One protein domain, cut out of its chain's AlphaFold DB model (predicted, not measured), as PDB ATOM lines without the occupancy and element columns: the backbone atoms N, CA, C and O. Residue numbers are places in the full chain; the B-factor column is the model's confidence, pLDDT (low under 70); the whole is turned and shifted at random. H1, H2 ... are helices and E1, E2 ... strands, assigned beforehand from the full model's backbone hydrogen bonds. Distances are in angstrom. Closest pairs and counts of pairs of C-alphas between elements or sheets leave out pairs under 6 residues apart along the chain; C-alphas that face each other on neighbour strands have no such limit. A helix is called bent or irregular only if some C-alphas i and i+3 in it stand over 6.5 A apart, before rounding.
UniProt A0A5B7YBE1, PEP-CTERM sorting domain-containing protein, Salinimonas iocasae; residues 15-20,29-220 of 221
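This is residues 15 to 20 and 29 to 220 of the 221 residues of the protein "PEP-CTERM sorting domain-containing protein" of Salinimonas iocasae (UniProt A0A5B7YBE1). Two long, narrow sheets lie face to face as a thin sandwich, E2, E3 and E4 over E7, E8 and E9, with E2, E3, E7, E8 and E9 sharply bent along their length; E5 and E6 lie outside the overlap. From one end of this body residues 195 to 220, of which 199 to 218 belong to helix H1, stick out as an arm. The 198 printed residues hold nine named strands, E1 to E9, then H1; the class is mostly strand. One sheet is branched, E1 to E5, and the other has the order E6, E7, E8, E9; both are antiparallel. The whole is extended, a rod of 105 by 40 by 26 A, with a radius of gyration of the C-alphas of 27.0 A.

E1, residues 15 to 20, pairs antiparallel with E2, residues 29 to 43; N 17 and O 34 are 2.9 A apart. E3, residues 58 to 73, forms a hairpin with E2, with N 35 and O 67 at 2.9 A, and another with E4, residues 79 to 87, with N 68 and O 83 at 2.8 A. E2, E3 and E4 are a meander, each strand the antiparallel neighbour of the one before. E4 runs on into E5, residues 90 to 93, at 79 degrees. E5 lies on the same side of E3 as E4; N 61 and O 90 are 2.8 A apart. E6, residues 120 to 123, E7, residues 131 to 139, E8, residues 146 to 162, and E9, residues 176 to 191, are a second meander; N 122 and O 133, N 134 and O 155, and N 156 and O 181 are each 2.8 A apart. Between the sheets, the closest C-alphas of E2 and E9 are those of Ser 32 and Ala 188, 5.2 A; of E4 and E8, Ser 84 and Ala 153, 5.2 A. H1, residues 199 to 218, is on neither sheet; every O i to N i+4 pair in it is within hydrogen-bond range.

E1 begins at C-alpha 15, (-89.640, -17.614, 52.711). E2 is 40.3 A long and bends by 70 degrees at residue 39; E3 is 41.5 A and bends by 74 degrees at residue 63. E4 is 27.7 A, E7 20.5 A, E8 41.5 A and E9 41.2 A. H1, 28.8 A, ends at C-alpha 218, (-150.815, -14.829, 17.526).

The farthest C-alphas, those of Leu 52 and Ser 220, are 106.5 A apart. Residues 21 to 28 are not printed; C-alphas 20 and 29 are 7.6 A apart across the cut. The links E2 to E3, E5 to E6 and E8 to E9 are long. The pLDDT is under 70 at residues 45 to 56, 95, 165 to 175, 195 to 201 and 218 to 220.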
ATOM      1  N   SER A  15     -88.194 -17.811  52.773       92.56
ATOM      2  CA  SER A  15     -89.640 -17.614  52.711       92.56
ATOM      3  C   SER A  15     -90.105 -17.756  51.269       92.56
ATOM      4  O   SER A  15     -89.622 -17.060  50.380       92.56
ATOM      5  N   THR A  16     -91.044 -18.663  51.021       93.25
ATOM      6  CA  THR A  16     -91.668 -18.831  49.706       93.25
ATOM      7  C   THR A  16     -93.175 -18.718  49.840       93.25
ATOM      8  O   THR A  16     -93.772 -19.194  50.807       93.25
ATOM      9  N   SER A  17     -93.807 -18.069  48.869       93.81
ATOM     10  CA  SER A  17     -95.257 -17.952  48.808       93.81
ATOM     11  C   SER A  17     -95.747 -18.211  47.392       93.81
ATOM     12  O   SER A  17     -95.067 -17.899  46.417       93.81
ATOM     13  N   ALA A  18     -96.928 -18.808  47.285       93.56
ATOM     14  CA  ALA A  18     -97.640 -18.971  46.030       93.56
ATOM     15  C   ALA A  18     -99.126 -18.708  46.272       93.56
ATOM     16  O   ALA A  18     -99.687 -19.132  47.286       93.56
ATOM     17  N   SER A  19     -99.763 -17.998  45.349       94.31
ATOM     18  CA  SER A  19    -101.163 -17.597  45.437       94.31
ATOM     19  C   SER A  19    -101.839 -17.732  44.081       94.31
ATOM     20  O   SER A  19    -101.243 -17.476  43.037       94.31
ATOM     21  N   SER A  20    -103.110 -18.129  44.096       92.88
ATOM     22  CA  SER A  20    -103.952 -18.156  42.908       92.88
ATOM     23  C   SER A  20    -105.405 -17.887  43.279       92.88
ATOM     24  O   SER A  20    -105.881 -18.332  44.324       92.88
ATOM     25  N   ARG A  29    -108.049 -13.321  36.450       92.44
ATOM     26  CA  ARG A  29    -107.321 -14.302  37.244       92.44
ATOM     27  C   ARG A  29    -105.906 -13.862  37.483       92.44
ATOM     28  O   ARG A  29    -105.373 -13.063  36.726       92.44
ATOM     29  N   ILE A  30    -105.354 -14.341  38.585       93.31
ATOM     30  CA  ILE A  30    -104.013 -14.047  39.051       93.31
ATOM     31  C   ILE A  30    -103.419 -15.359  39.554       93.31
ATOM     32  O   ILE A  30    -104.070 -16.095  40.302       93.31
ATOM     33  N   ALA A  31    -102.187 -15.628  39.140       95.38
ATOM     34  CA  ALA A  31    -101.279 -16.544  39.803       95.38
ATOM     35  C   ALA A  31    -100.003 -15.768  40.120       95.38
ATOM     36  O   ALA A  31     -99.500 -15.033  39.272       95.38
ATOM     37  N   SER A  32     -99.489 -15.909  41.332       96.38
ATOM     38  CA  SER A  32     -98.207 -15.327  41.705       96.38
ATOM     39  C   SER A  32     -97.414 -16.271  42.585       96.38
ATOM     40  O   SER A  32     -97.976 -17.098  43.307       96.38
ATOM     41  N   ALA A  33     -96.100 -16.131  42.514       96.06
ATOM     42  CA  ALA A  33     -95.164 -16.766  43.413       96.06
ATOM     43  C   ALA A  33     -94.081 -15.762  43.792       96.06
ATOM     44  O   ALA A  33     -93.647 -14.973  42.951       96.06
ATOM     45  N   SER A  34     -93.635 -15.814  45.039       96.00
ATOM     46  CA  SER A  34     -92.522 -15.011  45.523       96.00
ATOM     47  C   SER A  34     -91.577 -15.855  46.361       96.00
ATOM     48  O   SER A  34     -92.007 -16.770  47.068       96.00
ATOM     49  N   THR A  35     -90.302 -15.500  46.327       96.06
ATOM     50  CA  THR A  35     -89.255 -16.107  47.144       96.06
ATOM     51  C   THR A  35     -88.426 -15.002  47.772       96.06
ATOM     52  O   THR A  35     -88.105 -14.007  47.129       96.06
ATOM     53  N   THR A  36     -88.093 -15.166  49.043       95.25
ATOM     54  CA  THR A  36     -87.190 -14.294  49.787       95.25
ATOM     55  C   THR A  36     -86.210 -15.174  50.536       95.25
ATOM     56  O   THR A  36     -86.621 -15.975  51.374       95.25
ATOM     57  N   THR A  37     -84.931 -15.046  50.219       94.06
ATOM     58  CA  THR A  37     -83.845 -15.647  50.990       94.06
ATOM     59  C   THR A  37     -83.222 -14.548  51.831       94.06
ATOM     60  O   THR A  37     -82.801 -13.546  51.263       94.06
ATOM     61  N   ASN A  38     -83.172 -14.728  53.145       93.50
ATOM     62  CA  ASN A  38     -82.515 -13.795  54.057       93.50
ATOM     63  C   ASN A  38     -81.190 -14.399  54.524       93.50
ATOM     64  O   ASN A  38     -81.114 -15.619  54.671       93.50
ATOM     65  N   ASP A  39     -80.185 -13.561  54.753       91.44
ATOM     66  CA  ASP A  39     -78.889 -13.930  55.333       91.44
ATOM     67  C   ASP A  39     -78.225 -15.121  54.619       91.44
ATOM     68  O   ASP A  39     -77.788 -16.101  55.232       91.44
ATOM     69  N   LEU A  40     -78.176 -15.058  53.286       90.38
ATOM     70  CA  LEU A  40     -77.491 -16.067  52.492       90.38
ATOM     71  C   LEU A  40     -75.984 -15.991  52.758       90.38
ATOM     72  O   LEU A  40     -75.364 -14.952  52.549       90.38
ATOM     73  N   ASP A  41     -75.395 -17.135  53.092       89.94
ATOM     74  CA  ASP A  41     -73.959 -17.390  53.002       89.94
ATOM     75  C   ASP A  41     -73.749 -18.779  52.383       89.94
ATOM     76  O   ASP A  41     -73.969 -19.816  53.017       89.94
ATOM     77  N   LEU A  42     -73.418 -18.803  51.091       86.00
ATOM     78  CA  LEU A  42     -73.239 -20.018  50.306       86.00
ATOM     79  C   LEU A  42     -71.765 -20.213  49.958       86.00
ATOM     80  O   LEU A  42     -71.209 -19.482  49.144       86.00
ATOM     81  N   ASP A  43     -71.177 -21.278  50.496       83.62
ATOM     82  CA  ASP A  43     -69.881 -21.814  50.079       83.62
ATOM     83  C   ASP A  43     -70.101 -23.057  49.203       83.62
ATOM     84  O   ASP A  43     -70.543 -24.109  49.673       83.62
ATOM     85  N   VAL A  44     -69.833 -22.924  47.903       73.69
ATOM     86  CA  VAL A  44     -70.099 -23.975  46.903       73.69
ATOM     87  C   VAL A  44     -68.924 -24.938  46.780       73.69
ATOM     88  O   VAL A  44     -69.101 -26.129  46.519       73.69
ATOM     89  N   LEU A  45     -67.708 -24.422  46.935       69.38
ATOM     90  CA  LEU A  45     -66.488 -25.191  46.768       69.38
ATOM     91  C   LEU A  45     -65.547 -24.866  47.916       69.38
ATOM     92  O   LEU A  45     -64.679 -23.994  47.839       69.38
ATOM     93  N   ASN A  46     -65.722 -25.641  48.973       59.25
ATOM     94  CA  ASN A  46     -64.907 -25.549  50.156       59.25
ATOM     95  C   ASN A  46     -63.625 -26.379  49.964       59.25
ATOM     96  O   ASN A  46     -63.657 -27.613  49.926       59.25
ATOM     97  N   THR A  47     -62.478 -25.711  49.832       58.06
ATOM     98  CA  THR A  47     -61.186 -26.392  49.631       58.06
ATOM     99  C   THR A  47     -60.532 -26.851  50.943       58.06
ATOM    100  O   THR A  47     -59.428 -27.406  50.917       58.06
ATOM    101  N   ASN A  48     -61.218 -26.718  52.091       55.53
ATOM    102  CA  ASN A  48     -60.668 -27.031  53.421       55.53
ATOM    103  C   ASN A  48     -60.262 -28.504  53.574       55.53
ATOM    104  O   ASN A  48     -59.498 -28.842  54.473       55.53
ATOM    105  N   PHE A  49     -60.760 -29.397  52.711       51.06
ATOM    106  CA  PHE A  49     -60.385 -30.813  52.721       51.06
ATOM    107  C   PHE A  49     -59.043 -31.113  52.029       51.06
ATOM    108  O   PHE A  49     -58.528 -32.224  52.165       51.06
ATOM    109  N   LEU A  50     -58.486 -30.158  51.274       52.53
ATOM    110  CA  LEU A  50     -57.336 -30.370  50.382       52.53
ATOM    111  C   LEU A  50     -56.163 -29.405  50.632       52.53
ATOM    112  O   LEU A  50     -55.076 -29.636  50.106       52.53
ATOM    113  N   SER A  51     -56.343 -28.366  51.454       47.06
ATOM    114  CA  SER A  51     -55.337 -27.331  51.724       47.06
ATOM    115  C   SER A  51     -55.277 -26.961  53.212       47.06
ATOM    116  O   SER A  51     -56.291 -26.919  53.900       47.06
ATOM    117  N   LEU A  52     -54.069 -26.659  53.708       47.19
ATOM    118  CA  LEU A  52     -53.815 -26.132  55.062       47.19
ATOM    119  C   LEU A  52     -54.292 -24.672  55.231       47.19
ATOM    120  O   LEU A  52     -54.239 -24.129  56.332       47.19
ATOM    121  N   VAL A  53     -54.710 -24.041  54.131       50.19
ATOM    122  CA  VAL A  53     -55.234 -22.676  54.049       50.19
ATOM    123  C   VAL A  53     -56.675 -22.797  53.570       50.19
ATOM    124  O   VAL A  53     -56.925 -23.292  52.471       50.19
ATOM    125  N   THR A  54     -57.616 -22.436  54.437       47.62
ATOM    126  CA  THR A  54     -59.050 -22.491  54.162       47.62
ATOM    127  C   THR A  54     -59.432 -21.348  53.234       47.62
ATOM    128  O   THR A  54     -59.625 -20.226  53.699       47.62
ATOM    129  N   GLU A  55     -59.518 -21.606  51.932       56.81
ATOM    130  CA  GLU A  55     -60.038 -20.633  50.973       56.81
ATOM    131  C   GLU A  55     -61.282 -21.224  50.307       56.81
ATOM    132  O   GLU A  55     -61.223 -22.190  49.540       56.81
ATOM    133  N   THR A  56     -62.443 -20.674  50.655       59.56
ATOM    134  CA  THR A  56     -63.677 -20.892  49.907       59.56
ATOM    135  C   THR A  56     -63.460 -20.410  48.476       59.56
ATOM    136  O   THR A  56     -63.125 -19.247  48.253       59.56
ATOM    137  N   ALA A  57     -63.631 -21.297  47.497       70.81
ATOM    138  CA  ALA A  57     -63.348 -20.973  46.104       70.81
ATOM    139  C   ALA A  57     -64.552 -20.357  45.377       70.81
ATOM    140  O   ALA A  57     -64.372 -19.730  44.347       70.81
ATOM    141  N   VAL A  58     -65.774 -20.500  45.880       80.38
ATOM    142  CA  VAL A  58     -66.916 -19.692  45.433       80.38
ATOM    143  C   VAL A  58     -67.765 -19.422  46.666       80.38
ATOM    144  O   VAL A  58     -68.401 -20.344  47.179       80.38
ATOM    145  N   ASN A  59     -67.740 -18.178  47.140       86.38
ATOM    146  CA  ASN A  59     -68.635 -17.684  48.178       86.38
ATOM    147  C   ASN A  59     -69.631 -16.707  47.552       86.38
ATOM    148  O   ASN A  59     -69.235 -15.821  46.792       86.38
ATOM    149  N   VAL A  60     -70.906 -16.871  47.883       88.75
ATOM    150  CA  VAL A  60     -71.974 -15.931  47.539       88.75
ATOM    151  C   VAL A  60     -72.704 -15.602  48.826       88.75
ATOM    152  O   VAL A  60     -73.278 -16.500  49.442       88.75
ATOM    153  N   SER A  61     -72.704 -14.334  49.211       90.75
ATOM    154  CA  SER A  61     -73.430 -13.852  50.378       90.75
ATOM    155  C   SER A  61     -74.312 -12.658  50.040       90.75
ATOM    156  O   SER A  61     -74.060 -11.926  49.084       90.75
ATOM    157  N   SER A  62     -75.417 -12.523  50.768       91.50
ATOM    158  CA  SER A  62     -76.383 -11.435  50.603       91.50
ATOM    159  C   SER A  62     -77.298 -11.366  51.819       91.50
ATOM    160  O   SER A  62     -77.688 -12.403  52.357       91.50
ATOM    161  N   SER A  63     -77.680 -10.154  52.217       92.00
ATOM    162  CA  SER A  63     -78.658  -9.952  53.291       92.00
ATOM    163  C   SER A  63     -80.068 -10.346  52.863       92.00
ATOM    164  O   SER A  63     -80.747 -11.043  53.610       92.00
ATOM    165  N   THR A  64     -80.477  -9.990  51.643       92.44
ATOM    166  CA  THR A  64     -81.795 -10.345  51.107       92.44
ATOM    167  C   THR A  64     -81.714 -10.619  49.612       92.44
ATOM    168  O   THR A  64     -81.250  -9.783  48.843       92.44
ATOM    169  N   ILE A  65     -82.251 -11.753  49.165       94.25
ATOM    170  CA  ILE A  65     -82.506 -12.049  47.751       94.25
ATOM    171  C   ILE A  65     -84.003 -12.235  47.573       94.25
ATOM    172  O   ILE A  65     -84.580 -13.187  48.099       94.25
ATOM    173  N   TYR A  66     -84.626 -11.360  46.789       94.75
ATOM    174  CA  TYR A  66     -86.057 -11.391  46.525       94.75
ATOM    175  C   TYR A  66     -86.357 -11.613  45.046       94.75
ATOM    176  O   TYR A  66     -85.754 -10.986  44.174       94.75
ATOM    177  N   SER A  67     -87.362 -12.438  44.771       96.62
ATOM    178  CA  SER A  67     -87.978 -12.587  43.455       96.62
ATOM    179  C   SER A  67     -89.495 -12.672  43.571       96.62
ATOM    180  O   SER A  67     -90.027 -13.271  44.506       96.62
ATOM    181  N   GLU A  68     -90.193 -12.138  42.576       96.88
ATOM    182  CA  GLU A  68     -91.626 -12.325  42.383       96.88
ATOM    183  C   GLU A  68     -91.926 -12.524  40.902       96.88
ATOM    184  O   GLU A  68     -91.454 -11.775  40.045       96.88
ATOM    185  N   ALA A  69     -92.752 -13.527  40.624       97.50
ATOM    186  CA  ALA A  69     -93.367 -13.759  39.333       97.50
ATOM    187  C   ALA A  69     -94.885 -13.671  39.490       97.50
ATOM    188  O   ALA A  69     -95.466 -14.302  40.376       97.50
ATOM    189  N   SER A  70     -95.544 -12.919  38.614       96.81
ATOM    190  CA  SER A  70     -96.996 -12.790  38.589       96.81
ATOM    191  C   SER A  70     -97.514 -12.875  37.163       96.81
ATOM    192  O   SER A  70     -96.960 -12.276  36.242       96.81
ATOM    193  N   VAL A  71     -98.611 -13.599  36.988       96.94
ATOM    194  CA  VAL A  71     -99.391 -13.623  35.756       96.94
ATOM    195  C   VAL A  71    -100.814 -13.229  36.108       96.94
ATOM    196  O   VAL A  71    -101.379 -13.719  37.087       96.94
ATOM    197  N   SER A  72    -101.405 -12.342  35.314       94.75
ATOM    198  CA  SER A  72    -102.784 -11.907  35.497       94.75
ATOM    199  C   SER A  72    -103.511 -11.695  34.177       94.75
ATOM    200  O   SER A  72    -102.886 -11.447  33.153       94.75
ATOM    201  N   GLY A  73    -104.838 -11.777  34.190       91.69
ATOM    202  CA  GLY A  73    -105.661 -11.482  33.020       91.69
ATOM    203  C   GLY A  73    -106.803 -12.465  32.820       91.69
ATOM    204  O   GLY A  73    -107.214 -13.175  33.737       91.69
ATOM    205  N   ASP A  74    -107.323 -12.466  31.603       88.12
ATOM    206  CA  ASP A  74    -108.302 -13.423  31.090       88.12
ATOM    207  C   ASP A  74    -107.911 -13.767  29.642       88.12
ATOM    208  O   ASP A  74    -106.939 -13.216  29.113       88.12
ATOM    209  N   TYR A  75    -108.656 -14.661  28.997       87.25
ATOM    210  CA  TYR A  75    -108.473 -15.027  27.597       87.25
ATOM    211  C   TYR A  75    -108.270 -13.792  26.695       87.25
ATOM    212  O   TYR A  75    -109.078 -12.860  26.702       87.25
ATOM    213  N   GLY A  76    -107.182 -13.784  25.919       86.38
ATOM    214  CA  GLY A  76    -106.800 -12.693  25.008       86.38
ATOM    215  C   GLY A  76    -106.223 -11.440  25.684       86.38
ATOM    216  O   GLY A  76    -105.965 -10.444  25.012       86.38
ATOM    217  N   SER A  77    -106.047 -11.458  27.007       89.81
ATOM    218  CA  SER A  77    -105.594 -10.318  27.816       89.81
ATOM    219  C   SER A  77    -104.655 -10.759  28.948       89.81
ATOM    220  O   SER A  77    -104.575 -10.099  29.990       89.81
ATOM    221  N   LEU A  78    -103.975 -11.894  28.790       93.44
ATOM    222  CA  LEU A  78    -102.998 -12.343  29.772       93.44
ATOM    223  C   LEU A  78    -101.759 -11.442  29.736       93.44
ATOM    224  O   LEU A  78    -101.266 -11.072  28.673       93.44
ATOM    225  N   ASN A  79    -101.267 -11.098  30.917       94.94
ATOM    226  CA  ASN A  79    -100.080 -10.292  31.124       94.94
ATOM    227  C   ASN A  79     -99.223 -10.912  32.225       94.94
ATOM    228  O   ASN A  79     -99.743 -11.451  33.202       94.94
ATOM    229  N   ALA A  80     -97.914 -10.766  32.086       96.25
ATOM    230  CA  ALA A  80     -96.937 -11.266  33.028       96.25
ATOM    231  C   ALA A  80     -96.045 -10.135  33.545       96.25
ATOM    232  O   ALA A  80     -95.725  -9.193  32.821       96.25
ATOM    233  N   MET A  81     -95.640 -10.240  34.804       95.44
ATOM    234  CA  MET A  81     -94.764  -9.291  35.476       95.44
ATOM    235  C   MET A  81     -93.767 -10.051  36.343       95.44
ATOM    236  O   MET A  81     -94.154 -10.933  37.110       95.44
ATOM    237  N   GLY A  82     -92.493  -9.694  36.215       95.25
ATOM    238  CA  GLY A  82     -91.411 -10.225  37.026       95.25
ATOM    239  C   GLY A  82     -90.630  -9.101  37.694       95.25
ATOM    240  O   GLY A  82     -90.360  -8.069  37.072       95.25
ATOM    241  N   THR A  83     -90.254  -9.295  38.953       93.50
ATOM    242  CA  THR A  83     -89.401  -8.359  39.696       93.50
ATOM    243  C   THR A  83     -88.430  -9.115  40.588       93.50
ATOM    244  O   THR A  83     -88.791 -10.139  41.164       93.50
ATOM    245  N   SER A  84     -87.224  -8.585  40.759       95.00
ATOM    246  CA  SER A  84     -86.264  -9.087  41.738       95.00
ATOM    247  C   SER A  84     -85.393  -7.960  42.270       95.00
ATOM    248  O   SER A  84     -85.178  -6.962  41.578       95.00
ATOM    249  N   TYR A  85     -84.838  -8.156  43.457       92.19
ATOM    250  CA  TYR A  85     -83.766  -7.322  43.987       92.19
ATOM    251  C   TYR A  85     -82.844  -8.155  44.875       92.19
ATOM    252  O   TYR A  85     -83.228  -9.225  45.357       92.19
ATOM    253  N   VAL A  86     -81.627  -7.656  45.067       92.25
ATOM    254  CA  VAL A  86     -80.638  -8.253  45.962       92.25
ATOM    255  C   VAL A  86     -80.053  -7.159  46.851       92.25
ATOM    256  O   VAL A  86     -79.684  -6.108  46.342       92.25
ATOM    257  N   GLU A  87     -79.958  -7.400  48.151       91.00
ATOM    258  CA  GLU A  87     -79.344  -6.500  49.132       91.00
ATOM    259  C   GLU A  87     -77.971  -7.028  49.543       91.00
ATOM    260  O   GLU A  87     -77.807  -8.233  49.766       91.00
ATOM    261  N   ASP A  88     -76.995  -6.123  49.648       88.19
ATOM    262  CA  ASP A  88     -75.650  -6.409  50.164       88.19
ATOM    263  C   ASP A  88     -74.992  -7.648  49.522       88.19
ATOM    264  O   ASP A  88     -74.405  -8.494  50.197       88.19
ATOM    265  N   LEU A  89     -75.117  -7.784  48.196       89.06
ATOM    266  CA  LEU A  89     -74.500  -8.887  47.458       89.06
ATOM    267  C   LEU A  89     -72.975  -8.816  47.571       89.06
ATOM    268  O   LEU A  89     -72.361  -7.845  47.131       89.06
ATOM    269  N   SER A  90     -72.362  -9.891  48.048       88.69
ATOM    270  CA  SER A  90     -70.926 -10.121  47.962       88.69
ATOM    271  C   SER A  90     -70.673 -11.462  47.284       88.69
ATOM    272  O   SER A  90     -71.298 -12.479  47.586       88.69
ATOM    273  N   ILE A  91     -69.771 -11.459  46.304       87.75
ATOM    274  CA  ILE A  91     -69.353 -12.666  45.594       87.75
ATOM    275  C   ILE A  91     -67.834 -12.718  45.653       87.75
ATOM    276  O   ILE A  91     -67.161 -11.837  45.118       87.75
ATOM    277  N   ASN A  92     -67.287 -13.764  46.264       84.38
ATOM    278  CA  ASN A  92     -65.857 -14.043  46.247       84.38
ATOM    279  C   ASN A  92     -65.598 -15.277  45.387       84.38
ATOM    280  O   ASN A  92     -66.196 -16.337  45.582       84.38
ATOM    281  N   LEU A  93     -64.705 -15.120  44.417       79.50
ATOM    282  CA  LEU A  93     -64.391 -16.140  43.432       79.50
ATOM    283  C   LEU A  93     -62.918 -16.500  43.536       79.50
ATOM    284  O   LEU A  93     -62.037 -15.670  43.339       79.50
ATOM    285  N   PHE A  94     -62.671 -17.773  43.794       74.88
ATOM    286  CA  PHE A  94     -61.394 -18.469  43.713       74.88
ATOM    287  C   PHE A  94     -60.270 -17.786  44.502       74.88
ATOM    288  O   PHE A  94     -59.120 -17.803  44.075       74.88
ATOM    289  N   GLY A  95     -60.605 -17.150  45.631       69.31
ATOM    290  CA  GLY A  95     -59.638 -16.418  46.453       69.31
ATOM    291  C   GLY A  95     -59.085 -15.146  45.794       69.31
ATOM    292  O   GLY A  95     -58.163 -14.535  46.328       69.31
ATOM    293  N   LEU A  96     -59.649 -14.708  44.659       71.31
ATOM    294  CA  LEU A  96     -59.239 -13.490  43.945       71.31
ATOM    295  C   LEU A  96     -59.723 -12.202  44.630       71.31
ATOM    296  O   LEU A  96     -59.404 -11.104  44.175       71.31
ATOM    297  N   GLY A  97     -60.462 -12.341  45.731       73.25
ATOM    298  CA  GLY A  97     -61.095 -11.248  46.452       73.25
ATOM    299  C   GLY A  97     -62.566 -11.093  46.086       73.25
ATOM    300  O   GLY A  97     -63.102 -11.793  45.223       73.25
ATOM    301  N   GLU A  98     -63.225 -10.183  46.796       82.00
ATOM    302  CA  GLU A  98     -64.607  -9.812  46.514       82.00
ATOM    303  C   GLU A  98     -64.708  -9.108  45.158       82.00
ATOM    304  O   GLU A  98     -63.869  -8.279  44.791       82.00
ATOM    305  N   LEU A  99     -65.740  -9.469  44.406       82.50
ATOM    306  CA  LEU A  99     -66.053  -8.887  43.118       82.50
ATOM    307  C   LEU A  99     -66.478  -7.423  43.273       82.50
ATOM    308  O   LEU A  99     -67.466  -7.127  43.937       82.50
ATOM    309  N   ASP A 100     -65.790  -6.507  42.591       81.00
ATOM    310  CA  ASP A 100     -66.206  -5.105  42.527       81.00
ATOM    311  C   ASP A 100     -67.445  -4.960  41.627       81.00
ATOM    312  O   ASP A 100     -67.341  -4.759  40.411       81.00
ATOM    313  N   LEU A 101     -68.628  -5.064  42.233       79.75
ATOM    314  CA  LEU A 101     -69.919  -4.963  41.552       79.75
ATOM    315  C   LEU A 101     -70.091  -3.630  40.806       79.75
ATOM    316  O   LEU A 101     -70.675  -3.607  39.719       79.75
ATOM    317  N   ALA A 102     -69.534  -2.531  41.323       79.00
ATOM    318  CA  ALA A 102     -69.623  -1.224  40.675       79.00
ATOM    319  C   ALA A 102     -68.839  -1.201  39.353       79.00
ATOM    320  O   ALA A 102     -69.313  -0.648  38.355       79.00
ATOM    321  N   SER A 103     -67.671  -1.854  39.310       76.94
ATOM    322  CA  SER A 103     -66.884  -1.998  38.075       76.94
ATOM    323  C   SER A 103     -67.595  -2.818  36.992       76.94
ATOM    324  O   SER A 103     -67.345  -2.617  35.802       76.94
ATOM    325  N   LEU A 104     -68.524  -3.693  37.393       75.44
ATOM    326  CA  LEU A 104     -69.353  -4.496  36.492       75.44
ATOM    327  C   LEU A 104     -70.590  -3.753  35.972       75.44
ATOM    328  O   LEU A 104     -71.382  -4.325  35.225       75.44
ATOM    329  N   GLY A 105     -70.765  -2.484  36.347       76.06
ATOM    330  CA  GLY A 105     -71.906  -1.673  35.931       76.06
ATOM    331  C   GLY A 105     -73.170  -1.906  36.757       76.06
ATOM    332  O   GLY A 105     -74.238  -1.441  36.352       76.06
ATOM    333  N   LEU A 106     -73.066  -2.584  37.905       80.31
ATOM    334  CA  LEU A 106     -74.168  -2.684  38.857       80.31
ATOM    335  C   LEU A 106     -74.301  -1.366  39.612       80.31
ATOM    336  O   LEU A 106     -73.345  -0.863  40.202       80.31
ATOM    337  N   GLN A 107     -75.501  -0.797  39.567       78.94
ATOM    338  CA  GLN A 107     -75.841   0.369  40.366       78.94
ATOM    339  C   GLN A 107     -76.473  -0.117  41.663       78.94
ATOM    340  O   GLN A 107     -77.513  -0.771  41.642       78.94
ATOM    341  N   VAL A 108     -75.808   0.197  42.767       78.69
ATOM    342  CA  VAL A 108     -76.347   0.041  44.115       78.69
ATOM    343  C   VAL A 108     -77.034   1.356  44.467       78.69
ATOM    344  O   VAL A 108     -76.449   2.427  44.266       78.69
ATOM    345  N   ASP A 109     -78.279   1.294  44.925       80.25
ATOM    346  CA  ASP A 109     -78.997   2.487  45.362       80.25
ATOM    347  C   ASP A 109     -78.557   2.955  46.766       80.25
ATOM    348  O   ASP A 109     -77.600   2.455  47.356       80.25
ATOM    349  N   ALA A 110     -79.220   3.989  47.290       76.12
ATOM    350  CA  ALA A 110     -78.891   4.548  48.602       76.12
ATOM    351  C   ALA A 110     -79.243   3.616  49.778       76.12
ATOM    352  O   ALA A 110     -78.742   3.842  50.880       76.12
ATOM    353  N   ASP A 111     -80.074   2.601  49.536       78.38
ATOM    354  CA  ASP A 111     -80.546   1.619  50.510       78.38
ATOM    355  C   ASP A 111     -79.802   0.275  50.359       78.38
ATOM    356  O   ASP A 111     -80.239  -0.740  50.891       78.38
ATOM    357  N   CYS A 112     -78.664   0.263  49.647       79.62
ATOM    358  CA  CYS A 112     -77.879  -0.935  49.332       79.62
ATOM    359  C   CYS A 112     -78.626  -1.996  48.499       79.62
ATOM    360  O   CYS A 112     -78.178  -3.144  48.399       79.62
ATOM    361  N   LEU A 113     -79.727  -1.618  47.844       83.19
ATOM    362  CA  LEU A 113     -80.456  -2.484  46.930       83.19
ATOM    363  C   LEU A 113     -79.792  -2.487  45.551       83.19
ATOM    364  O   LEU A 113     -79.518  -1.451  44.938       83.19
ATOM    365  N   ILE A 114     -79.610  -3.688  45.017       85.31
ATOM    366  CA  ILE A 114     -79.244  -3.939  43.630       85.31
ATOM    367  C   ILE A 114     -80.524  -4.299  42.882       85.31
ATOM    368  O   ILE A 114     -81.063  -5.403  43.004       85.31
ATOM    369  N   GLN A 115     -80.997  -3.350  42.079       84.25
ATOM    370  CA  GLN A 115     -82.085  -3.548  41.128       84.25
ATOM    371  C   GLN A 115     -81.536  -3.404  39.714       84.25
ATOM    372  O   GLN A 115     -81.125  -2.325  39.289       84.25
ATOM    373  N   THR A 116     -81.520  -4.504  38.971       85.56
ATOM    374  CA  THR A 116     -81.040  -4.520  37.590       85.56
ATOM    375  C   THR A 116     -82.194  -4.548  36.598       85.56
ATOM    376  O   THR A 116     -83.301  -5.007  36.895       85.56
ATOM    377  N   SER A 117     -81.933  -4.078  35.376       89.31
ATOM    378  CA  SER A 117     -82.833  -4.346  34.254       89.31
ATOM    379  C   SER A 117     -83.009  -5.859  34.061       89.31
ATOM    380  O   SER A 117     -82.060  -6.599  34.330       89.31
ATOM    381  N   PRO A 118     -84.163  -6.326  33.551       91.31
ATOM    382  CA  PRO A 118     -84.362  -7.741  33.257       91.31
ATOM    383  C   PRO A 118     -83.232  -8.320  32.398       91.31
ATOM    384  O   PRO A 118     -82.825  -7.700  31.412       91.31
ATOM    385  N   ASN A 119     -82.770  -9.518  32.760       92.31
ATOM    386  CA  ASN A 119     -81.693 -10.266  32.108       92.31
ATOM    387  C   ASN A 119     -80.350  -9.514  32.069       92.31
ATOM    388  O   ASN A 119     -79.665  -9.507  31.046       92.31
ATOM    389  N   PHE A 120     -79.969  -8.860  33.170       90.81
ATOM    390  CA  PHE A 120     -78.658  -8.222  33.273       90.81
ATOM    391  C   PHE A 120     -77.566  -9.287  33.382       90.81
ATOM    392  O   PHE A 120     -77.504 -10.014  34.371       90.81
ATOM    393  N   GLU A 121     -76.703  -9.370  32.374       89.81
ATOM    394  CA  GLU A 121     -75.654 -10.383  32.280       89.81
ATOM    395  C   GLU A 121     -74.259  -9.754  32.367       89.81
ATOM    396  O   GLU A 121     -73.931  -8.803  31.655       89.81
ATOM    397  N   VAL A 122     -73.418 -10.345  33.211       84.75
ATOM    398  CA  VAL A 122     -71.984 -10.085  33.298       84.75
ATOM    399  C   VAL A 122     -71.250 -11.337  32.833       84.75
ATOM    400  O   VAL A 122     -71.227 -12.362  33.516       84.75
ATOM    401  N   LEU A 123     -70.635 -11.240  31.658       80.56
ATOM    402  CA  LEU A 123     -69.810 -12.296  31.079       80.56
ATOM    403  C   LEU A 123     -68.377 -12.219  31.598       80.56
ATOM    404  O   LEU A 123     -67.822 -11.129  31.737       80.56
ATOM    405  N   ASN A 124     -67.747 -13.381  31.767       72.38
ATOM    406  CA  ASN A 124     -66.358 -13.512  32.213       72.38
ATOM    407  C   ASN A 124     -66.083 -12.716  33.495       72.38
ATOM    408  O   ASN A 124     -65.182 -11.872  33.548       72.38
ATOM    409  N   VAL A 125     -66.898 -12.969  34.518       75.19
ATOM    410  CA  VAL A 125     -66.806 -12.297  35.818       75.19
ATOM    411  C   VAL A 125     -65.383 -12.440  36.376       75.19
ATOM    412  O   VAL A 125     -64.809 -13.528  36.353       75.19
ATOM    413  N   SER A 126     -64.778 -11.334  36.821       71.62
ATOM    414  CA  SER A 126     -63.368 -11.274  37.257       71.62
ATOM    415  C   SER A 126     -62.337 -11.749  36.217       71.62
ATOM    416  O   SER A 126     -61.231 -12.151  36.571       71.62
ATOM    417  N   GLY A 127     -62.673 -11.714  34.922       74.00
ATOM    418  CA  GLY A 127     -61.802 -12.183  33.839       74.00
ATOM    419  C   GLY A 127     -61.742 -13.707  33.694       74.00
ATOM    420  O   GLY A 127     -60.916 -14.213  32.934       74.00
ATOM    421  N   ILE A 128     -62.608 -14.441  34.397       76.75
ATOM    422  CA  ILE A 128     -62.650 -15.902  34.372       76.75
ATOM    423  C   ILE A 128     -63.489 -16.354  33.182       76.75
ATOM    424  O   ILE A 128     -64.711 -16.209  33.171       76.75
ATOM    425  N   ALA A 129     -62.830 -16.911  32.168       83.00
ATOM    426  CA  ALA A 129     -63.516 -17.427  30.992       83.00
ATOM    427  C   ALA A 129     -64.504 -18.540  31.372       83.00
ATOM    428  O   ALA A 129     -64.144 -19.483  32.076       83.00
ATOM    429  N   GLY A 130     -65.741 -18.427  30.882       82.88
ATOM    430  CA  GLY A 130     -66.788 -19.419  31.130       82.88
ATOM    431  C   GLY A 130     -67.582 -19.213  32.421       82.88
ATOM    432  O   GLY A 130     -68.498 -19.987  32.676       82.88
ATOM    433  N   LEU A 131     -67.275 -18.185  33.219       86.38
ATOM    434  CA  LEU A 131     -68.095 -17.784  34.360       86.38
ATOM    435  C   LEU A 131     -69.021 -16.629  33.973       86.38
ATOM    436  O   LEU A 131     -68.551 -15.537  33.642       86.38
ATOM    437  N   ASN A 132     -70.326 -16.860  34.079       89.81
ATOM    438  CA  ASN A 132     -71.352 -15.866  33.789       89.81
ATOM    439  C   ASN A 132     -72.214 -15.619  35.030       89.81
ATOM    440  O   ASN A 132     -72.650 -16.561  35.690       89.81
ATOM    441  N   LEU A 133     -72.490 -14.351  35.319       89.81
ATOM    442  CA  LEU A 133     -73.452 -13.929  36.332       89.81
ATOM    443  C   LEU A 133     -74.634 -13.273  35.628       89.81
ATOM    444  O   LEU A 133     -74.454 -12.320  34.876       89.81
ATOM    445  N   ILE A 134     -75.837 -13.760  35.899       92.44
ATOM    446  CA  ILE A 134     -77.085 -13.173  35.424       92.44
ATOM    447  C   ILE A 134     -77.884 -12.740  36.651       92.44
ATOM    448  O   ILE A 134     -78.136 -13.543  37.550       92.44
ATOM    449  N   LEU A 135     -78.275 -11.471  36.692       93.12
ATOM    450  CA  LEU A 135     -79.159 -10.911  37.710       93.12
ATOM    451  C   LEU A 135     -80.508 -10.561  37.089       93.12
ATOM    452  O   LEU A 135     -80.565 -10.063  35.959       93.12
ATOM    453  N   ASN A 136     -81.580 -10.772  37.854       93.81
ATOM    454  CA  ASN A 136     -82.955 -10.538  37.410       93.81
ATOM    455  C   ASN A 136     -83.256 -11.254  36.080       93.81
ATOM    456  O   ASN A 136     -83.730 -10.637  35.124       93.81
ATOM    457  N   GLU A 137     -82.919 -12.543  35.976       96.31
ATOM    458  CA  GLU A 137     -83.262 -13.339  34.796       96.31
ATOM    459  C   GLU A 137     -84.783 -13.482  34.741       96.31
ATOM    460  O   GLU A 137     -85.389 -14.041  35.655       96.31
ATOM    461  N   GLN A 138     -85.397 -12.975  33.675       96.00
ATOM    462  CA  GLN A 138     -86.833 -13.066  33.446       96.00
ATOM    463  C   GLN A 138     -87.084 -13.793  32.137       96.00
ATOM    464  O   GLN A 138     -86.646 -13.356  31.067       96.00
ATOM    465  N   TYR A 139     -87.824 -14.890  32.231       95.94
ATOM    466  CA  TYR A 139     -88.224 -15.702  31.096       95.94
ATOM    467  C   TYR A 139     -89.703 -16.038  31.204       95.94
ATOM    468  O   TYR A 139     -90.266 -16.149  32.286       95.94
ATOM    469  N   GLY A 140     -90.357 -16.199  30.069       93.69
ATOM    470  CA  GLY A 140     -91.786 -16.437  30.037       93.69
ATOM    471  C   GLY A 140     -92.313 -16.264  28.633       93.69
ATOM    472  O   GLY A 140     -91.655 -15.684  27.765       93.69
ATOM    473  N   GLU A 141     -93.506 -16.778  28.409       95.19
ATOM    474  CA  GLU A 141     -94.213 -16.620  27.149       95.19
ATOM    475  C   GLU A 141     -95.655 -16.249  27.446       95.19
ATOM    476  O   GLU A 141     -96.238 -16.766  28.393       95.19
ATOM    477  N   CYS A 142     -96.232 -15.354  26.646       93.44
ATOM    478  CA  CYS A 142     -97.640 -15.001  26.757       93.44
ATOM    479  C   CYS A 142     -98.305 -15.054  25.387       93.44
ATOM    480  O   CYS A 142     -97.836 -14.490  24.398       93.44
ATOM    481  N   THR A 143     -99.414 -15.773  25.365       92.75
ATOM    482  CA  THR A 143    -100.334 -15.982  24.255       92.75
ATOM    483  C   THR A 143    -101.748 -15.689  24.755       92.75
ATOM    484  O   THR A 143    -101.971 -15.488  25.950       92.75
ATOM    485  N   ASP A 144    -102.734 -15.735  23.864       88.00
ATOM    486  CA  ASP A 144    -104.131 -15.486  24.235       88.00
ATOM    487  C   ASP A 144    -104.694 -16.504  25.246       88.00
ATOM    488  O   ASP A 144    -105.660 -16.205  25.946       88.00
ATOM    489  N   MET A 145    -104.117 -17.707  25.322       90.56
ATOM    490  CA  MET A 145    -104.614 -18.808  26.162       90.56
ATOM    491  C   MET A 145    -103.660 -19.213  27.278       90.56
ATOM    492  O   MET A 145    -104.072 -19.903  28.201       90.56
ATOM    493  N   PHE A 146    -102.397 -18.826  27.195       93.31
ATOM    494  CA  PHE A 146    -101.360 -19.277  28.106       93.31
ATOM    495  C   PHE A 146    -100.388 -18.144  28.360       93.31
ATOM    496  O   PHE A 146     -99.949 -17.507  27.405       93.31
ATOM    497  N   CYS A 147    -100.043 -17.906  29.618       96.44
ATOM    498  CA  CYS A 147     -99.027 -16.934  29.978       96.44
ATOM    499  C   CYS A 147     -98.249 -17.435  31.193       96.44
ATOM    500  O   CYS A 147     -98.841 -17.910  32.165       96.44
ATOM    501  N   SER A 148     -96.927 -17.346  31.114       97.12
ATOM    502  CA  SER A 148     -95.997 -17.783  32.147       97.12
ATOM    503  C   SER A 148     -94.949 -16.715  32.427       97.12
ATOM    504  O   SER A 148     -94.618 -15.890  31.573       97.12
ATOM    505  N   MET A 149     -94.430 -16.735  33.649       97.75
ATOM    506  CA  MET A 149     -93.340 -15.881  34.092       97.75
ATOM    507  C   MET A 149     -92.485 -16.645  35.088       97.75
ATOM    508  O   MET A 149     -92.979 -17.102  36.117       97.75
ATOM    509  N   GLY A 150     -91.204 -16.770  34.782       97.19
ATOM    510  CA  GLY A 150     -90.156 -17.226  35.670       97.19
ATOM    511  C   GLY A 150     -89.198 -16.080  35.947       97.19
ATOM    512  O   GLY A 150     -88.808 -15.353  35.032       97.19
ATOM    513  N   VAL A 151     -88.823 -15.927  37.211       97.25
ATOM    514  CA  VAL A 151     -87.843 -14.941  37.658       97.25
ATOM    515  C   VAL A 151     -86.788 -15.652  38.487       97.25
ATOM    516  O   VAL A 151     -87.131 -16.340  39.448       97.25
ATOM    517  N   ASN A 152     -85.520 -15.470  38.126       96.38
ATOM    518  CA  ASN A 152     -84.378 -15.820  38.961       96.38
ATOM    519  C   ASN A 152     -83.681 -14.531  39.390       96.38
ATOM    520  O   ASN A 152     -83.176 -13.787  38.548       96.38
ATOM    521  N   ALA A 153     -83.632 -14.268  40.692       94.00
ATOM    522  CA  ALA A 153     -82.967 -13.077  41.207       94.00
ATOM    523  C   ALA A 153     -81.458 -13.105  40.918       94.00
ATOM    524  O   ALA A 153     -80.905 -12.108  40.452       94.00
ATOM    525  N   LEU A 154     -80.817 -14.260  41.130       93.44
ATOM    526  CA  LEU A 154     -79.396 -14.475  40.873       93.44
ATOM    527  C   LEU A 154     -79.162 -15.841  40.225       93.44
ATOM    528  O   LEU A 154     -79.610 -16.868  40.737       93.44
ATOM    529  N   ARG A 155     -78.409 -15.858  39.123       93.75
ATOM    530  CA  ARG A 155     -77.910 -17.069  38.473       93.75
ATOM    531  C   ARG A 155     -76.415 -16.955  38.197       93.75
ATOM    532  O   ARG A 155     -75.980 -16.079  37.461       93.75
ATOM    533  N   LEU A 156     -75.632 -17.874  38.748       90.44
ATOM    534  CA  LEU A 156     -74.209 -18.046  38.452       90.44
ATOM    535  C   LEU A 156     -74.031 -19.301  37.605       90.44
ATOM    536  O   LEU A 156     -74.347 -20.397  38.058       90.44
ATOM    537  N   SER A 157     -73.537 -19.139  36.383       91.06
ATOM    538  CA  SER A 157     -73.303 -20.224  35.435       91.06
ATOM    539  C   SER A 157     -71.813 -20.449  35.227       91.06
ATOM    540  O   SER A 157     -71.058 -19.512  34.963       91.06
ATOM    541  N   PHE A 158     -71.402 -21.707  35.325       89.00
ATOM    542  CA  PHE A 158     -70.056 -22.191  35.075       89.00
ATOM    543  C   PHE A 158     -70.101 -23.046  33.810       89.00
ATOM    544  O   PHE A 158     -70.736 -24.101  33.774       89.00
ATOM    545  N   ASN A 159     -69.409 -22.601  32.772       89.25
ATOM    546  CA  ASN A 159     -69.262 -23.302  31.509       89.25
ATOM    547  C   ASN A 159     -67.779 -23.523  31.232       89.25
ATOM    548  O   ASN A 159     -67.081 -22.649  30.721       89.25
ATOM    549  N   ALA A 160     -67.317 -24.713  31.579       84.69
ATOM    550  CA  ALA A 160     -65.951 -25.162  31.415       84.69
ATOM    551  C   ALA A 160     -64.909 -24.210  32.030       84.69
ATOM    552  O   ALA A 160     -63.882 -23.926  31.414       84.69
ATOM    553  N   VAL A 161     -65.165 -23.735  33.252       80.88
ATOM    554  CA  VAL A 161     -64.218 -22.876  33.974       80.88
ATOM    555  C   VAL A 161     -62.977 -23.694  34.334       80.88
ATOM    556  O   VAL A 161     -63.066 -24.701  35.040       80.88
ATOM    557  N   ASP A 162     -61.821 -23.271  33.828       78.75
ATOM    558  CA  ASP A 162     -60.537 -23.926  34.074       78.75
ATOM    559  C   ASP A 162     -59.958 -23.501  35.430       78.75
ATOM    560  O   ASP A 162     -59.449 -22.392  35.596       78.75
ATOM    561  N   LEU A 163     -60.017 -24.412  36.400       73.94
ATOM    562  CA  LEU A 163     -59.511 -24.190  37.754       73.94
ATOM    563  C   LEU A 163     -57.976 -24.245  37.828       73.94
ATOM    564  O   LEU A 163     -57.383 -23.637  38.722       73.94
ATOM    565  N   THR A 164     -57.318 -24.923  36.878       70.44
ATOM    566  CA  THR A 164     -55.851 -25.057  36.853       70.44
ATOM    567  C   THR A 164     -55.176 -23.737  36.477       70.44
ATOM    568  O   THR A 164     -54.153 -23.370  37.060       70.44
ATOM    569  N   GLY A 165     -55.798 -22.974  35.571       65.31
ATOM    570  CA  GLY A 165     -55.367 -21.631  35.176       65.31
ATOM    571  C   GLY A 165     -55.517 -20.571  36.275       65.31
ATOM    572  O   GLY A 165     -54.859 -19.535  36.205       65.31
ATOM    573  N   LEU A 166     -56.329 -20.836  37.306       65.62
ATOM    574  CA  LEU A 166     -56.549 -19.945  38.454       65.62
ATOM    575  C   LEU A 166     -55.569 -20.199  39.613       65.62
ATOM    576  O   LEU A 166     -55.659 -19.553  40.652       65.62
ATOM    577  N   GLY A 167     -54.618 -21.127  39.451       60.38
ATOM    578  CA  GLY A 167     -53.609 -21.429  40.472       60.38
ATOM    579  C   GLY A 167     -54.138 -22.224  41.670       60.38
ATOM    580  O   GLY A 167     -53.398 -22.444  42.630       60.38
ATOM    581  N   LEU A 168     -55.386 -22.694  41.613       63.09
ATOM    582  CA  LEU A 168     -55.978 -23.530  42.648       63.09
ATOM    583  C   LEU A 168     -55.565 -24.988  42.434       63.09
ATOM    584  O   LEU A 168     -56.088 -25.692  41.574       63.09
ATOM    585  N   ASN A 169     -54.618 -25.467  43.243       57.12
ATOM    586  CA  ASN A 169     -54.251 -26.882  43.278       57.12
ATOM    587  C   ASN A 169     -55.251 -27.654  44.153       57.12
ATOM    588  O   ASN A 169     -54.968 -28.031  45.292       57.12
ATOM    589  N   ILE A 170     -56.462 -27.829  43.631       59.84
ATOM    590  CA  ILE A 170     -57.515 -28.612  44.274       59.84
ATOM    591  C   ILE A 170     -57.183 -30.077  43.986       59.84
ATOM    592  O   ILE A 170     -57.548 -30.597  42.940       59.84
ATOM    593  N   GLY A 171     -56.391 -30.701  44.864       53.47
ATOM    594  CA  GLY A 171     -55.751 -32.014  44.681       53.47
ATOM    595  C   GLY A 171     -56.398 -32.948  43.645       53.47
ATOM    596  O   GLY A 171     -57.500 -33.446  43.849       53.47
ATOM    597  N   ASN A 172     -55.686 -33.204  42.542       51.59
ATOM    598  CA  ASN A 172     -56.073 -34.087  41.428       51.59
ATOM    599  C   ASN A 172     -57.422 -33.797  40.731       51.59
ATOM    600  O   ASN A 172     -57.828 -34.588  39.877       51.59
ATOM    601  N   LEU A 173     -58.110 -32.691  41.026       55.78
ATOM    602  CA  LEU A 173     -59.228 -32.199  40.221       55.78
ATOM    603  C   LEU A 173     -58.675 -31.405  39.027       55.78
ATOM    604  O   LEU A 173     -58.850 -30.195  38.928       55.78
ATOM    605  N   ASP A 174     -58.021 -32.113  38.099       54.75
ATOM    606  CA  ASP A 174     -57.830 -31.648  36.719       54.75
ATOM    607  C   ASP A 174     -59.216 -31.642  36.053       54.75
ATOM    608  O   ASP A 174     -59.631 -32.607  35.405       54.75
ATOM    609  N   GLY A 175     -60.001 -30.601  36.323       60.22
ATOM    610  CA  GLY A 175     -61.419 -30.574  35.996       60.22
ATOM    611  C   GLY A 175     -61.895 -29.196  35.570       60.22
ATOM    612  O   GLY A 175     -61.635 -28.195  36.228       60.22
ATOM    613  N   LEU A 176     -62.639 -29.175  34.468       73.75
ATOM    614  CA  LEU A 176     -63.426 -28.028  34.040       73.75
ATOM    615  C   LEU A 176     -64.688 -27.956  34.913       73.75
ATOM    616  O   LEU A 176     -65.495 -28.893  34.901       73.75
ATOM    617  N   LEU A 177     -64.872 -26.865  35.660       79.19
ATOM    618  CA  LEU A 177     -66.075 -26.655  36.463       79.19
ATOM    619  C   LEU A 177     -67.251 -26.310  35.544       79.19
ATOM    620  O   LEU A 177     -67.176 -25.389  34.728       79.19
ATOM    621  N   ASN A 178     -68.329 -27.081  35.680       85.69
ATOM    622  CA  ASN A 178     -69.568 -26.913  34.937       85.69
ATOM    623  C   ASN A 178     -70.760 -26.990  35.890       85.69
ATOM    624  O   ASN A 178     -70.794 -27.868  36.753       85.69
ATOM    625  N   GLY A 179     -71.748 -26.124  35.696       87.69
ATOM    626  CA  GLY A 179     -72.983 -26.135  36.474       87.69
ATOM    627  C   GLY A 179     -73.633 -24.764  36.544       87.69
ATOM    628  O   GLY A 179     -73.056 -23.783  36.100       87.69
ATOM    629  N   ASP A 180     -74.816 -24.712  37.140       90.69
ATOM    630  CA  ASP A 180     -75.547 -23.476  37.383       90.69
ATOM    631  C   ASP A 180     -75.986 -23.428  38.846       90.69
ATOM    632  O   ASP A 180     -76.426 -24.433  39.410       90.69
ATOM    633  N   ILE A 181     -75.900 -22.249  39.446       90.31
ATOM    634  CA  ILE A 181     -76.449 -21.937  40.761       90.31
ATOM    635  C   ILE A 181     -77.519 -20.886  40.544       90.31
ATOM    636  O   ILE A 181     -77.229 -19.826  40.000       90.31
ATOM    637  N   VAL A 182     -78.743 -21.175  40.972       93.56
ATOM    638  CA  VAL A 182     -79.888 -20.270  40.854       93.56
ATOM    639  C   VAL A 182     -80.452 -20.020  42.247       93.56
ATOM    640  O   VAL A 182     -80.750 -20.973  42.967       93.56
ATOM    641  N   ILE A 183     -80.596 -18.750  42.627       92.81
ATOM    642  CA  ILE A 183     -81.091 -18.323  43.939       92.81
ATOM    643  C   ILE A 183     -82.198 -17.283  43.749       92.81
ATOM    644  O   ILE A 183     -82.108 -16.421  42.875       92.81
ATOM    645  N   GLY A 184     -83.252 -17.381  44.566       91.88
ATOM    646  CA  GLY A 184     -84.442 -16.539  44.433       91.88
ATOM    647  C   GLY A 184     -85.200 -16.869  43.151       91.88
ATOM    648  O   GLY A 184     -85.289 -16.036  42.255       91.88
ATOM    649  N   HIS A 185     -85.669 -18.115  43.032       95.44
ATOM    650  CA  HIS A 185     -86.504 -18.545  41.914       95.44
ATOM    651  C   HIS A 185     -87.988 -18.364  42.252       95.44
ATOM    652  O   HIS A 185     -88.448 -18.809  43.310       95.44
ATOM    653  N   SER A 186     -88.753 -17.773  41.339       96.75
ATOM    654  CA  SER A 186     -90.214 -17.706  41.398       96.75
ATOM    655  C   SER A 186     -90.815 -18.003  40.031       96.75
ATOM    656  O   SER A 186     -90.289 -17.566  39.011       96.75
ATOM    657  N   TYR A 187     -91.931 -18.729  40.013       97.31
ATOM    658  CA  TYR A 187     -92.625 -19.101  38.786       97.31
ATOM    659  C   TYR A 187     -94.136 -18.968  38.950       97.31
ATOM    660  O   TYR A 187     -94.710 -19.472  39.918       97.31
ATOM    661  N   ALA A 188     -94.778 -18.316  37.987       96.38
ATOM    662  CA  ALA A 188     -96.222 -18.188  37.900       96.38
ATOM    663  C   ALA A 188     -96.700 -18.528  36.488       96.38
ATOM    664  O   ALA A 188     -96.062 -18.187  35.494       96.38
ATOM    665  N   GLU A 189     -97.854 -19.180  36.409       96.25
ATOM    666  CA  GLU A 189     -98.456 -19.609  35.152       96.25
ATOM    667  C   GLU A 189     -99.977 -19.501  35.238       96.25
ATOM    668  O   GLU A 189    -100.584 -19.865  36.250       96.25
ATOM    669  N   LEU A 190    -100.593 -19.022  34.161       93.94
ATOM    670  CA  LEU A 190    -102.032 -19.077  33.959       93.94
ATOM    671  C   LEU A 190    -102.353 -19.623  32.574       93.94
ATOM    672  O   LEU A 190    -101.842 -19.151  31.560       93.94
ATOM    673  N   THR A 191    -103.289 -20.567  32.547       91.62
ATOM    674  CA  THR A 191    -103.935 -21.029  31.321       91.62
ATOM    675  C   THR A 191    -105.392 -20.581  31.337       91.62
ATOM    676  O   THR A 191    -106.156 -20.953  32.229       91.62
ATOM    677  N   ALA A 192    -105.785 -19.776  30.355       85.94
ATOM    678  CA  ALA A 192    -107.169 -19.401  30.125       85.94
ATOM    679  C   ALA A 192    -107.876 -20.493  29.312       85.94
ATOM    680  O   ALA A 192    -107.381 -20.950  28.281       85.94
ATOM    681  N   GLN A 193    -109.065 -20.890  29.759       78.69
ATOM    682  CA  GLN A 193    -109.910 -21.841  29.045       78.69
ATOM    683  C   GLN A 193    -111.116 -21.117  28.449       78.69
ATOM    684  O   GLN A 193    -111.860 -20.439  29.160       78.69
ATOM    685  N   ILE A 194    -111.364 -21.319  27.154       71.69
ATOM    686  CA  ILE A 194    -112.637 -20.936  26.545       71.69
ATOM    687  C   ILE A 194    -113.686 -21.945  27.014       71.69
ATOM    688  O   ILE A 194    -113.737 -23.081  26.544       71.69
ATOM    689  N   ASN A 195    -114.544 -21.539  27.945       65.81
ATOM    690  CA  ASN A 195    -115.752 -22.298  28.246       65.81
ATOM    691  C   ASN A 195    -116.772 -22.046  27.131       65.81
ATOM    692  O   ASN A 195    -117.586 -21.125  27.213       65.81
ATOM    693  N   GLU A 196    -116.711 -22.843  26.063       62.31
ATOM    694  CA  GLU A 196    -117.747 -22.833  25.031       62.31
ATOM    695  C   GLU A 196    -119.107 -23.132  25.680       62.31
ATOM    696  O   GLU A 196    -119.281 -24.140  26.372       62.31
ATOM    697  N   VAL A 197    -120.091 -22.248  25.483       65.62
ATOM    698  CA  VAL A 197    -121.458 -22.488  25.958       65.62
ATOM    699  C   VAL A 197    -121.967 -23.768  25.288       65.62
ATOM    700  O   VAL A 197    -122.004 -23.810  24.054       65.62
ATOM    701  N   PRO A 198    -122.396 -24.800  26.044       67.31
ATOM    702  CA  PRO A 198    -122.846 -26.049  25.450       67.31
ATOM    703  C   PRO A 198    -123.955 -25.789  24.427       67.31
ATOM    704  O   PRO A 198    -125.023 -25.283  24.777       67.31
ATOM    705  N   ALA A 199    -123.724 -26.191  23.173       63.53
ATOM    706  CA  ALA A 199    -124.675 -26.042  22.068       63.53
ATOM    707  C   ALA A 199    -126.134 -26.449  22.400       63.53
ATOM    708  O   ALA A 199    -127.053 -25.780  21.917       63.53
ATOM    709  N   PRO A 200    -126.407 -27.475  23.243       68.06
ATOM    710  CA  PRO A 200    -127.777 -27.807  23.637       68.06
ATOM    711  C   PRO A 200    -128.511 -26.674  24.375       68.06
ATOM    712  O   PRO A 200    -129.710 -26.487  24.167       68.06
ATOM    713  N   ALA A 201    -127.813 -25.892  25.205       69.00
ATOM    714  CA  ALA A 201    -128.411 -24.790  25.960       69.00
ATOM    715  C   ALA A 201    -128.734 -23.597  25.049       69.00
ATOM    716  O   ALA A 201    -129.809 -23.003  25.150       69.00
ATOM    717  N   THR A 202    -127.847 -23.292  24.099       73.38
ATOM    718  CA  THR A 202    -128.031 -22.225  23.105       73.38
ATOM    719  C   THR A 202    -129.195 -22.528  22.165       73.38
ATOM    720  O   THR A 202    -130.026 -21.654  21.911       73.38
ATOM    721  N   LEU A 203    -129.321 -23.781  21.707       78.69
ATOM    722  CA  LEU A 203    -130.470 -24.240  20.918       78.69
ATOM    723  C   LEU A 203    -131.776 -24.184  21.724       78.69
ATOM    724  O   LEU A 203    -132.806 -23.761  21.197       78.69
ATOM    725  N   GLY A 204    -131.730 -24.553  23.006       80.38
ATOM    726  CA  GLY A 204    -132.867 -24.448  23.920       80.38
ATOM    727  C   GLY A 204    -133.372 -23.010  24.060       80.38
ATOM    728  O   GLY A 204    -134.555 -22.748  23.835       80.38
ATOM    729  N   ILE A 205    -132.478 -22.057  24.339       82.00
ATOM    730  CA  ILE A 205    -132.824 -20.631  24.463       82.00
ATOM    731  C   ILE A 205    -133.340 -20.080  23.130       82.00
ATOM    732  O   ILE A 205    -134.377 -19.418  23.099       82.00
ATOM    733  N   PHE A 206    -132.676 -20.397  22.018       85.06
ATOM    734  CA  PHE A 206    -133.119 -19.974  20.690       85.06
ATOM    735  C   PHE A 206    -134.528 -20.495  20.360       85.06
ATOM    736  O   PHE A 206    -135.374 -19.743  19.871       85.06
ATOM    737  N   SER A 207    -134.817 -21.757  20.691       83.62
ATOM    738  CA  SER A 207    -136.141 -22.356  20.487       83.62
ATOM    739  C   SER A 207    -137.228 -21.690  21.341       83.62
ATOM    740  O   SER A 207    -138.322 -21.421  20.843       83.62
ATOM    741  N   LEU A 208    -136.913 -21.340  22.593       85.81
ATOM    742  CA  LEU A 208    -137.813 -20.614  23.492       85.81
ATOM    743  C   LEU A 208    -138.103 -19.198  22.988       85.81
ATOM    744  O   LEU A 208    -139.259 -18.774  22.993       85.81
ATOM    745  N   VAL A 209    -137.084 -18.485  22.499       88.25
ATOM    746  CA  VAL A 209    -137.243 -17.152  21.897       88.25
ATOM    747  C   VAL A 209    -138.136 -17.228  20.655       88.25
ATOM    748  O   VAL A 209    -139.073 -16.438  20.521       88.25
ATOM    749  N   MET A 210    -137.919 -18.212  19.778       88.75
ATOM    750  CA  MET A 210    -138.764 -18.416  18.595       88.75
ATOM    751  C   MET A 210    -140.212 -18.776  18.956       88.75
ATOM    752  O   MET A 210    -141.147 -18.253  18.344       88.75
ATOM    753  N   LEU A 211    -140.423 -19.612  19.977       88.38
ATOM    754  CA  LEU A 211    -141.756 -19.952  20.480       88.38
ATOM    755  C   LEU A 211    -142.475 -18.713  21.039       88.38
ATOM    756  O   LEU A 211    -143.634 -18.464  20.703       88.38
ATOM    757  N   ALA A 212    -141.786 -17.905  21.850       86.88
ATOM    758  CA  ALA A 212    -142.329 -16.673  22.416       86.88
ATOM    759  C   ALA A 212    -142.710 -15.661  21.321       86.88
ATOM    760  O   ALA A 212    -143.807 -15.093  21.352       86.88
ATOM    761  N   LEU A 213    -141.863 -15.494  20.300       85.50
ATOM    762  CA  LEU A 213    -142.160 -14.657  19.135       85.50
ATOM    763  C   LEU A 213    -143.372 -15.182  18.349       85.50
ATOM    764  O   LEU A 213    -144.253 -14.398  17.985       85.50
ATOM    765  N   GLY A 214    -143.476 -16.497  18.147       85.56
ATOM    766  CA  GLY A 214    -144.631 -17.127  17.499       85.56
ATOM    767  C   GLY A 214    -145.944 -16.912  18.260       85.56
ATOM    768  O   GLY A 214    -146.971 -16.592  17.656       85.56
ATOM    769  N   LEU A 215    -145.915 -17.016  19.591       83.62
ATOM    770  CA  LEU A 215    -147.079 -16.779  20.451       83.62
ATOM    771  C   LEU A 215    -147.462 -15.293  20.520       83.62
ATOM    772  O   LEU A 215    -148.652 -14.973  20.532       83.62
ATOM    773  N   SER A 216    -146.484 -14.382  20.497       79.19
ATOM    774  CA  SER A 216    -146.733 -12.932  20.508       79.19
ATOM    775  C   SER A 216    -147.433 -12.444  19.231       79.19
ATOM    776  O   SER A 216    -148.401 -11.690  19.313       79.19
ATOM    777  N   LYS A 217    -147.049 -12.961  18.052       70.94
ATOM    778  CA  LYS A 217    -147.728 -12.651  16.780       70.94
ATOM    779  C   LYS A 217    -149.160 -13.178  16.724       70.94
ATOM    780  O   LYS A 217    -149.986 -12.621  16.006       70.94
ATOM    781  N   ARG A 218    -149.476 -14.227  17.488       60.66
ATOM    782  CA  ARG A 218    -150.815 -14.829  17.526       60.66
ATOM    783  C   ARG A 218    -151.822 -14.022  18.352       60.66
ATOM    784  O   ARG A 218    -153.012 -14.164  18.113       60.66
ATOM    785  N   LYS A 219    -151.362 -13.165  19.272       54.47
ATOM    786  CA  LYS A 219    -152.210 -12.224  20.031       54.47
ATOM    787  C   LYS A 219    -152.470 -10.892  19.309       54.47
ATOM    788  O   LYS A 219    -153.266 -10.104  19.798       54.47
ATOM    789  N   SER A 220    -151.809 -10.631  18.177       53.69
ATOM    790  CA  SER A 220    -151.974  -9.402  17.379       53.69
ATOM    791  C   SER A 220    -152.892  -9.601  16.157       53.69
ATOM    792  O   SER A 220    -152.687  -8.971  15.115       53.69
TER     793      SER A 220